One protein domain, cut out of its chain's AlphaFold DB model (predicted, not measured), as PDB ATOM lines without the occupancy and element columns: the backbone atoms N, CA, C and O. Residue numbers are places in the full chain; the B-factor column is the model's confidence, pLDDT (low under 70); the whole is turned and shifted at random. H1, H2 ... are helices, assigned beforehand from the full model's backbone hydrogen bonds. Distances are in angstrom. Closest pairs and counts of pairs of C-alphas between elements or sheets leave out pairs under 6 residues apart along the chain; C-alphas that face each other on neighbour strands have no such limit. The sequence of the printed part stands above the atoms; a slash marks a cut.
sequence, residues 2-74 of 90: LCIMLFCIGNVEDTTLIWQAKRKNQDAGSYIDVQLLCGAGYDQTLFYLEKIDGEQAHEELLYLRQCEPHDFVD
ATOM      1  N   LEU A   2     171.927 176.047 276.841       82.38
ATOM      2  CA  LEU A   2     172.498 174.904 276.094       82.38
ATOM      3  C   LEU A   2     174.005 174.686 276.351       82.38
ATOM      4  O   LEU A   2     174.417 173.564 276.604       82.38
ATOM      5  N   CYS A   3     174.813 175.753 276.374       84.81
ATOM      6  CA  CYS A   3     176.258 175.654 276.622       84.81
ATOM      7  C   CYS A   3     176.593 175.071 278.006       84.81
ATOM      8  O   CYS A   3     177.596 174.391 278.161       84.81
ATOM      9  N   ILE A   4     175.718 175.282 278.992       84.44
ATOM     10  CA  ILE A   4     175.876 174.751 280.351       84.44
ATOM     11  C   ILE A   4     175.600 173.245 280.365       84.44
ATOM     12  O   ILE A   4     176.304 172.491 281.025       84.44
ATOM     13  N   MET A   5     174.612 172.785 279.591       86.38
ATOM     14  CA  MET A   5     174.349 171.353 279.427       86.38
ATOM     15  C   MET A   5     175.527 170.649 278.745       86.38
ATOM     16  O   MET A   5     175.955 169.604 279.224       86.38
ATOM     17  N   LEU A   6     176.085 171.248 277.687       87.38
ATOM     18  CA  LEU A   6     177.280 170.741 277.002       87.38
ATOM     19  C   LEU A   6     178.496 170.699 277.944       87.38
ATOM     20  O   LEU A   6     179.161 169.673 278.060       87.38
ATOM     21  N   PHE A   7     178.716 171.767 278.712       87.75
ATOM     22  CA  PHE A   7     179.747 171.808 279.747       87.75
ATOM     23  C   PHE A   7     179.571 170.693 280.795       87.75
ATOM     24  O   PHE A   7     180.532 170.005 281.147       87.75
ATOM     25  N   CYS A   8     178.339 170.456 281.260       85.69
ATOM     26  CA  CYS A   8     178.021 169.374 282.193       85.69
ATOM     27  C   CYS A   8     178.334 167.991 281.606       85.69
ATOM     28  O   CYS A   8     178.965 167.191 282.297       85.69
ATOM     29  N   ILE A   9     177.953 167.734 280.347       89.19
ATOM     30  CA  ILE A   9     178.283 166.488 279.630       89.19
ATOM     31  C   ILE A   9     179.804 166.313 279.565       89.19
ATOM     32  O   ILE A   9     180.315 165.246 279.899       89.19
ATOM     33  N   GLY A  10     180.529 167.386 279.237       86.88
ATOM     34  CA  GLY A  10     181.987 167.422 279.281       86.88
ATOM     35  C   GLY A  10     182.676 166.705 278.125       86.88
ATOM     36  O   GLY A  10     183.796 166.231 278.307       86.88
ATOM     37  N   ASN A  11     182.043 166.617 276.951       89.94
ATOM     38  CA  ASN A  11     182.751 166.147 275.765       89.94
ATOM     39  C   ASN A  11     183.676 167.252 275.258       89.94
ATOM     40  O   ASN A  11     183.290 168.416 275.170       89.94
ATOM     41  N   VAL A  12     184.900 166.882 274.886       90.06
ATOM     42  CA  VAL A  12     185.893 167.859 274.425       90.06
ATOM     43  C   VAL A  12     185.504 168.498 273.088       90.06
ATOM     44  O   VAL A  12     185.796 169.662 272.855       90.06
ATOM     45  N   GLU A  13     184.771 167.773 272.243       89.69
ATOM     46  CA  GLU A  13     184.296 168.258 270.943       89.69
ATOM     47  C   GLU A  13     183.311 169.432 271.083       89.69
ATOM     48  O   GLU A  13     183.283 170.328 270.234       89.69
ATOM     49  N   ASP A  14     182.568 169.482 272.197       90.62
ATOM     50  CA  ASP A  14     181.575 170.523 272.470       90.62
ATOM     51  C   ASP A  14     182.211 171.910 272.669       90.62
ATOM     52  O   ASP A  14     181.527 172.920 272.486       90.62
ATOM     53  N   THR A  15     183.514 171.979 272.981       91.00
ATOM     54  CA  THR A  15     184.258 173.242 273.157       91.00
ATOM     55  C   THR A  15     184.086 174.161 271.948       91.00
ATOM     56  O   THR A  15     183.735 175.331 272.087       91.00
ATOM     57  N   THR A  16     184.152 173.585 270.744       90.25
ATOM     58  CA  THR A  16     184.035 174.318 269.478       90.25
ATOM     59  C   THR A  16     182.631 174.883 269.260       90.25
ATOM     60  O   THR A  16     182.471 176.002 268.768       90.25
ATOM     61  N   LEU A  17     181.588 174.156 269.677       90.69
ATOM     62  CA  LEU A  17     180.200 174.621 269.606       90.69
ATOM     63  C   LEU A  17     179.957 175.778 270.581       90.69
ATOM     64  O   LEU A  17     179.293 176.764 270.238       90.69
ATOM     65  N   ILE A  18     180.510 175.680 271.792       91.06
ATOM     66  CA  ILE A  18     180.420 176.733 272.810       91.06
ATOM     67  C   ILE A  18     181.221 177.967 272.366       91.06
ATOM     68  O   ILE A  18     180.737 179.092 272.509       91.06
ATOM     69  N   TRP A  19     182.384 177.776 271.740       91.81
ATOM     70  CA  TRP A  19     183.200 178.845 271.167       91.81
ATOM     71  C   TRP A  19     182.469 179.607 270.062       91.81
ATOM     72  O   TRP A  19     182.378 180.837 270.106       91.81
ATOM     73  N   GLN A  20     181.861 178.896 269.110       90.19
ATOM     74  CA  GLN A  20     181.047 179.518 268.063       90.19
ATOM     75  C   GLN A  20     179.881 180.319 268.654       90.19
ATOM     76  O   GLN A  20     179.590 181.424 268.190       90.19
ATOM     77  N   ALA A  21     179.236 179.806 269.706       89.50
ATOM     78  CA  ALA A  21     178.186 180.535 270.409       89.50
ATOM     79  C   ALA A  21     178.724 181.815 271.078       89.50
ATOM     80  O   ALA A  21     178.110 182.875 270.930       89.50
ATOM     81  N   LYS A  22     179.889 181.743 271.737       89.44
ATOM     82  CA  LYS A  22     180.571 182.887 272.372       89.44
ATOM     83  C   LYS A  22     180.973 183.960 271.355       89.44
ATOM     84  O   LYS A  22     180.864 185.150 271.635       89.44
ATOM     85  N   ARG A  23     181.399 183.557 270.154       88.94
ATOM     86  CA  ARG A  23     181.829 184.466 269.074       88.94
ATOM     87  C   ARG A  23     180.683 184.994 268.212       88.94
ATOM     88  O   ARG A  23     180.903 185.900 267.413       88.94
ATOM     89  N   LYS A  24     179.462 184.472 268.374       86.81
ATOM     90  CA  LYS A  24     178.316 184.827 267.527       86.81
ATOM     91  C   LYS A  24     177.949 186.310 267.594       86.81
ATOM     92  O   LYS A  24     177.584 186.866 266.569       86.81
ATOM     93  N   ASN A  25     178.004 186.923 268.779       82.25
ATOM     94  CA  ASN A  25     177.777 188.354 269.017       82.25
ATOM     95  C   ASN A  25     178.410 188.759 270.357       82.25
ATOM     96  O   ASN A  25     178.516 187.922 271.252       82.25
ATOM     97  N   GLN A  26     178.756 190.042 270.529       70.94
ATOM     98  CA  GLN A  26     179.355 190.552 271.776       70.94
ATOM     99  C   GLN A  26     178.531 190.213 273.030       70.94
ATOM    100  O   GLN A  26     179.099 189.761 274.018       70.94
ATOM    101  N   ASP A  27     177.205 190.359 272.966       75.75
ATOM    102  CA  ASP A  27     176.292 190.056 274.079       75.75
ATOM    103  C   ASP A  27     176.371 188.582 274.521       75.75
ATOM    104  O   ASP A  27     176.454 188.269 275.707       75.75
ATOM    105  N   ALA A  28     176.427 187.662 273.552       74.81
ATOM    106  CA  ALA A  28     176.592 186.235 273.824       74.81
ATOM    107  C   ALA A  28     177.987 185.927 274.390       74.81
ATOM    108  O   ALA A  28     178.132 185.051 275.240       74.81
ATOM    109  N   GLY A  29     178.998 186.677 273.946       77.56
ATOM    110  CA  GLY A  29     180.373 186.562 274.412       77.56
ATOM    111  C   GLY A  29     180.536 186.842 275.903       77.56
ATOM    112  O   GLY A  29     181.279 186.117 276.565       77.56
ATOM    113  N   SER A  30     179.827 187.843 276.427       77.62
ATOM    114  CA  SER A  30     179.846 188.200 277.853       77.62
ATOM    115  C   SER A  30     179.030 187.248 278.730       77.62
ATOM    116  O   SER A  30     179.319 187.126 279.910       77.62
ATOM    117  N   TYR A  31     178.017 186.577 278.170       82.12
ATOM    118  CA  TYR A  31     177.156 185.650 278.921       82.12
ATOM    119  C   TYR A  31     177.718 184.220 279.005       82.12
ATOM    120  O   TYR A  31     177.237 183.403 279.786       82.12
ATOM    121  N   ILE A  32     178.692 183.884 278.157       86.06
ATOM    122  CA  ILE A  32     179.340 182.570 278.142       86.06
ATOM    123  C   ILE A  32     180.704 182.712 278.805       86.06
ATOM    124  O   ILE A  32     181.650 183.185 278.171       86.06
ATOM    125  N   ASP A  33     180.819 182.289 280.060       87.50
ATOM    126  CA  ASP A  33     182.100 182.253 280.766       87.50
ATOM    127  C   ASP A  33     183.133 181.402 280.023       87.50
ATOM    128  O   ASP A  33     182.809 180.371 279.428       87.50
ATOM    129  N   VAL A  34     184.399 181.828 280.060       89.00
ATOM    130  CA  VAL A  34     185.504 181.109 279.399       89.00
ATOM    131  C   VAL A  34     185.667 179.687 279.946       89.00
ATOM    132  O   VAL A  34     185.968 178.763 279.196       89.00
ATOM    133  N   GLN A  35     185.346 179.491 281.224       89.12
ATOM    134  CA  GLN A  35     185.331 178.199 281.901       89.12
ATOM    135  C   GLN A  35     184.398 177.173 281.236       89.12
ATOM    136  O   GLN A  35     184.695 175.978 281.252       89.12
ATOM    137  N   LEU A  36     183.308 177.621 280.596       89.88
ATOM    138  CA  LEU A  36     182.358 176.733 279.914       89.88
ATOM    139  C   LEU A  36     182.953 176.051 278.677       89.88
ATOM    140  O   LEU A  36     182.468 174.991 278.287       89.88
ATOM    141  N   LEU A  37     183.998 176.625 278.076       90.69
ATOM    142  CA  LEU A  37     184.730 175.999 276.969       90.69
ATOM    143  C   LEU A  37     185.473 174.745 277.458       90.69
ATOM    144  O   LEU A  37     185.558 173.730 276.774       90.69
ATOM    145  N   CYS A  38     185.927 174.746 278.707       90.81
ATOM    146  CA  CYS A  38     186.749 173.679 279.266       90.81
ATOM    147  C   CYS A  38     185.922 172.592 279.974       90.81
ATOM    148  O   CYS A  38     186.296 172.114 281.045       90.81
ATOM    149  N   GLY A  39     184.800 172.166 279.378       87.31
ATOM    150  CA  GLY A  39     183.909 171.144 279.951       87.31
ATOM    151  C   GLY A  39     184.553 169.773 280.172       87.31
ATOM    152  O   GLY A  39     184.163 169.061 281.104       87.31
ATOM    153  N   ALA A  40     185.551 169.426 279.355       88.06
ATOM    154  CA  ALA A  40     186.375 168.224 279.497       88.06
ATOM    155  C   ALA A  40     187.605 168.430 280.410       88.06
ATOM    156  O   ALA A  40     188.350 167.488 280.658       88.06
ATOM    157  N   GLY A  41     187.816 169.650 280.913       88.56
ATOM    158  CA  GLY A  41     189.037 170.081 281.596       88.56
ATOM    159  C   GLY A  41     189.932 170.934 280.695       88.56
ATOM    160  O   GLY A  41     189.960 170.752 279.480       88.56
ATOM    161  N   TYR A  42     190.663 171.873 281.301       88.00
ATOM    162  CA  TYR A  42     191.483 172.856 280.585       88.00
ATOM    163  C   TYR A  42     192.562 172.197 279.713       88.00
ATOM    164  O   TYR A  42     192.541 172.358 278.493       88.00
ATOM    165  N   ASP A  43     193.428 171.367 280.304       88.81
ATOM    166  CA  ASP A  43     194.493 170.663 279.577       88.81
ATOM    167  C   ASP A  43     193.954 169.771 278.451       88.81
ATOM    168  O   ASP A  43     194.515 169.721 277.357       88.81
ATOM    169  N   GLN A  44     192.838 169.075 278.701       90.69
ATOM    170  CA  GLN A  44     192.228 168.189 277.711       90.69
ATOM    171  C   GLN A  44     191.648 168.982 276.532       90.69
ATOM    172  O   GLN A  44     191.816 168.565 275.383       90.69
ATOM    173  N   THR A  45     191.009 170.124 276.800       91.75
ATOM    174  CA  THR A  45     190.522 171.044 275.768       91.75
ATOM    175  C   THR A  45     191.679 171.627 274.958       91.75
ATOM    176  O   THR A  45     191.627 171.570 273.730       91.75
ATOM    177  N   LEU A  46     192.755 172.104 275.596       91.44
ATOM    178  CA  LEU A  46     193.931 172.609 274.876       91.44
ATOM    179  C   LEU A  46     194.539 171.543 273.961       91.44
ATOM    180  O   LEU A  46     194.754 171.794 272.778       91.44
ATOM    181  N   PHE A  47     194.755 170.335 274.483       92.44
ATOM    182  CA  PHE A  47     195.336 169.238 273.714       92.44
ATOM    183  C   PHE A  47     194.466 168.828 272.518       92.44
ATOM    184  O   PHE A  47     194.984 168.442 271.469       92.44
ATOM    185  N   TYR A  48     193.142 168.896 272.662       92.38
ATOM    186  CA  TYR A  48     192.218 168.667 271.557       92.38
ATOM    187  C   TYR A  48     192.315 169.773 270.501       92.38
ATOM    188  O   TYR A  48     192.457 169.458 269.320       92.38
ATOM    189  N   LEU A  49     192.319 171.043 270.917       92.00
ATOM    190  CA  LEU A  49     192.446 172.199 270.024       92.00
ATOM    191  C   LEU A  49     193.785 172.223 269.275       92.00
ATOM    192  O   LEU A  49     193.821 172.596 268.110       92.00
ATOM    193  N   GLU A  50     194.873 171.773 269.903       91.88
ATOM    194  CA  GLU A  50     196.179 171.626 269.245       91.88
ATOM    195  C   GLU A  50     196.206 170.503 268.199       91.88
ATOM    196  O   GLU A  50     197.051 170.509 267.303       91.88
ATOM    197  N   LYS A  51     195.305 169.521 268.309       91.56
ATOM    198  CA  LYS A  51     195.225 168.385 267.383       91.56
ATOM    199  C   LYS A  51     194.321 168.622 266.187       91.56
ATOM    200  O   LYS A  51     194.510 167.956 265.168       91.56
ATOM    201  N   ILE A  52     193.317 169.478 266.324       90.00
ATOM    202  CA  ILE A  52     192.394 169.769 265.234       90.00
ATOM    203  C   ILE A  52     192.921 170.946 264.412       90.00
ATOM    204  O   ILE A  52     193.319 171.977 264.946       90.00
ATOM    205  N   ASP A  53     192.940 170.779 263.094       81.50
ATOM    206  CA  ASP A  53     193.368 171.832 262.177       81.50
ATOM    207  C   ASP A  53     192.182 172.754 261.867       81.50
ATOM    208  O   ASP A  53     191.088 172.289 261.529       81.50
ATOM    209  N   GLY A  54     192.378 174.063 262.015       85.88
ATOM    210  CA  GLY A  54     191.355 175.053 261.701       85.88
ATOM    211  C   GLY A  54     191.597 176.411 262.348       85.88
ATOM    212  O   GLY A  54     192.018 176.508 263.500       85.88
ATOM    213  N   GLU A  55     191.266 177.476 261.616       87.69
ATOM    214  CA  GLU A  55     191.390 178.863 262.088       87.69
ATOM    215  C   GLU A  55     190.634 179.084 263.408       87.69
ATOM    216  O   GLU A  55     191.185 179.643 264.352       87.69
ATOM    217  N   GLN A  56     189.420 178.532 263.522       87.50
ATOM    218  CA  GLN A  56     188.606 178.646 264.735       87.50
ATOM    219  C   GLN A  56     189.254 177.986 265.957       87.50
ATOM    220  O   GLN A  56     189.213 178.560 267.042       87.50
ATOM    221  N   ALA A  57     189.854 176.805 265.784       89.62
ATOM    222  CA  ALA A  57     190.518 176.092 266.871       89.62
ATOM    223  C   ALA A  57     191.769 176.842 267.339       89.62
ATOM    224  O   ALA A  57     192.040 176.926 268.535       89.62
ATOM    225  N   HIS A  58     192.497 177.450 266.398       91.31
ATOM    226  CA  HIS A  58     193.649 178.282 266.713       91.31
ATOM    227  C   HIS A  58     193.251 179.560 267.467       91.31
ATOM    228  O   HIS A  58     193.885 179.908 268.463       91.31
ATOM    229  N   GLU A  59     192.183 180.240 267.036       92.38
ATOM    230  CA  GLU A  59     191.639 181.402 267.749       92.38
ATOM    231  C   GLU A  59     191.202 181.047 269.178       92.38
ATOM    232  O   GLU A  59     191.520 181.780 270.117       92.38
ATOM    233  N   GLU A  60     190.496 179.926 269.348       92.75
ATOM    234  CA  GLU A  60     190.048 179.436 270.655       92.75
ATOM    235  C   GLU A  60     191.240 179.121 271.567       92.75
ATOM    236  O   GLU A  60     191.287 179.575 272.712       92.75
ATOM    237  N   LEU A  61     192.251 178.424 271.042       92.38
ATOM    238  CA  LEU A  61     193.474 178.086 271.768       92.38
ATOM    239  C   LEU A  61     194.216 179.342 272.251       92.38
ATOM    240  O   LEU A  61     194.635 179.419 273.408       92.38
ATOM    241  N   LEU A  62     194.374 180.342 271.377       91.50
ATOM    242  CA  LEU A  62     195.016 181.611 271.728       91.50
ATOM    243  C   LEU A  62     194.224 182.386 272.782       91.50
ATOM    244  O   LEU A  62     194.828 183.049 273.625       91.50
ATOM    245  N   TYR A  63     192.895 182.317 272.736       90.69
ATOM    246  CA  TYR A  63     192.033 182.958 273.722       90.69
ATOM    247  C   TYR A  63     192.144 182.280 275.092       90.69
ATOM    248  O   TYR A  63     192.373 182.958 276.092       90.69
ATOM    249  N   LEU A  64     192.080 180.947 275.142       90.31
ATOM    250  CA  LEU A  64     192.234 180.180 276.383       90.31
ATOM    251  C   LEU A  64     193.598 180.409 277.047       90.31
ATOM    252  O   LEU A  64     193.675 180.513 278.271       90.31
ATOM    253  N   ARG A  65     194.666 180.545 276.252       88.62
ATOM    254  CA  ARG A  65     196.008 180.882 276.756       88.62
ATOM    255  C   ARG A  65     196.127 182.313 277.287       88.62
ATOM    256  O   ARG A  65     196.992 182.565 278.112       88.62
ATOM    257  N   GLN A  66     195.300 183.249 276.817       87.50
ATOM    258  CA  GLN A  66     195.265 184.622 277.345       87.50
ATOM    259  C   GLN A  66     194.476 184.728 278.656       87.50
ATOM    260  O   GLN A  66     194.755 185.611 279.463       87.50
ATOM    261  N   CYS A  67     193.492 183.849 278.855       84.19
ATOM    262  CA  CYS A  67     192.696 183.778 280.081       84.19
ATOM    263  C   CYS A  67     193.416 183.037 281.226       84.19
ATOM    264  O   CYS A  67     193.159 183.311 282.400       84.19
ATOM    265  N   GLU A  68     194.354 182.134 280.920       78.31
ATOM    266  CA  GLU A  68     195.265 181.575 281.928       78.31
ATOM    267  C   GLU A  68     196.279 182.652 282.378       78.31
ATOM    268  O   GLU A  68     196.834 183.359 281.533       78.31
ATOM    269  N   PRO A  69     196.548 182.829 283.691       66.88
ATOM    270  CA  PRO A  69     196.160 181.968 284.818       66.88
ATOM    271  C   PRO A  69     194.882 182.356 285.572       66.88
ATOM    272  O   PRO A  69     194.436 181.598 286.419       66.88
ATOM    273  N   HIS A  70     194.267 183.505 285.314       73.38
ATOM    274  CA  HIS A  70     193.278 184.062 286.245       73.38
ATOM    275  C   HIS A  70     191.936 183.317 286.261       73.38
ATOM    276  O   HIS A  70     191.384 183.101 287.335       73.38
ATOM    277  N   ASP A  71     191.423 182.905 285.101       79.12
ATOM    278  CA  ASP A  71     190.081 182.306 284.997       79.12
ATOM    279  C   ASP A  71     190.022 180.822 285.397       79.12
ATOM    280  O   ASP A  71     188.940 180.277 285.618       79.12
ATOM    281  N   PHE A  72     191.175 180.153 285.473       77.75
ATOM    282  CA  PHE A  72     191.262 178.706 285.702       77.75
ATOM    283  C   PHE A  72     191.951 178.327 287.018       77.75
ATOM    284  O   PHE A  72     191.925 177.159 287.407       77.75
ATOM    285  N   VAL A  73     192.531 179.293 287.736       76.25
ATOM    286  CA  VAL A  73     193.048 179.087 289.096       76.25
ATOM    287  C   VAL A  73     191.882 178.799 290.045       76.25
ATOM    288  O   VAL A  73     190.876 179.502 290.028       76.25
ATOM    289  N   ASP A  74     192.005 177.722 290.828       75.75
ATOM    290  CA  ASP A  74     190.975 177.199 291.743       75.75
ATOM    291  C   ASP A  74     189.637 176.817 291.070       75.75
ATOM    292  O   ASP A  74     188.650 176.527 291.745       75.75
TER     293      ASP A  74
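AT A GLANCE: This is residues 2 to 74 of the 90 residues of an uncharacterized protein of Paenibacillus sp. SZ31 (UniProt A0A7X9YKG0). The short helices H2 and H4 make the middle of a small, rounded body, with H1 packed on both of them and a helical hairpin, H5 and H6, crossing H2 on the other side at about a right angle. H3 sits at the corner where H2 ends, and residues 68 to 74 trail on from H6. The printed part has 73 residues with six named helices, H1 to H6 in order along the chain, and no named strand; its class is all helix. It is compact, with a radius of gyration of the C-alphas of 11.1 A and spans of 29 by 28 by 24 A.

IN THESE COORDINATES: H1 is residues 2 to 9, 10.8 A from first to last C-alpha, and begins with C-alpha 2 at (172.498, 174.904, 276.094). H2 is residues 14 to 23, 14.4 A long, with C-alpha 14 at (181.575, 170.523, 272.470). H3, residues 26 to 31, measures 8.9 A, and H4, residues 34 to 38, measures 7.5 A. H5 is residues 42 to 51, 14.4 A long. H6, residues 55 to 67, is the longest helix at 18.7 A and ends with C-alpha 67 at (192.696, 183.778, 280.081).

HOW THE PARTS SIT: H2 is the hub and touches four helices. H1 and H2 form a helical hairpin, running opposite ways at a shallow tilt of 25 degrees; their closest C-alphas, those of Cys 3 and Ile 18, are 5.7 A apart. H3 touches H2 only at the corner, with the C-alphas of Lys 22 and Gly 29 closest at 4.2 A. H4 touches H2, closest at the C-alphas of Thr 15 and Leu 37, 4.7 A, and touches H1, closest at Phe 7 and Leu 36, 5.6 A between C-alphas. H6 touches H2 with residues 56 to 60 alone, about perpendicular at 83 degrees; the closest C-alphas, of Trp 19 and Glu 60, are 6.9 A apart. H5 and H6 form the second helical hairpin, opposite ways at a shallow tilt of 29 degrees, with the C-alphas of Leu 49 and Ala 57 closest at 5.4 A. H4 and H5 only just touch, with 3 pairs of C-alphas within 8 A, and only at the corner; their closest C-alphas are those of Cys 38 and Thr 45, 5.8 A. H3 is apart from H1, H4, H5 and H6. In H1, H2, H3, H5 and H6 every O i to N i+4 pair is within hydrogen-bond range; in H4 0 of 1 is, beside 2 of 2 O i to N i+3 pairs.

THE WHOLE: The C-alphas farthest apart, those of Asp 53 and Asp 74, are 30.1 A apart. The printed part has no cut, and the five links between the helices are tight. The mean pLDDT of the printed part is 86.6, and residue 69 is the one printed residue under 70.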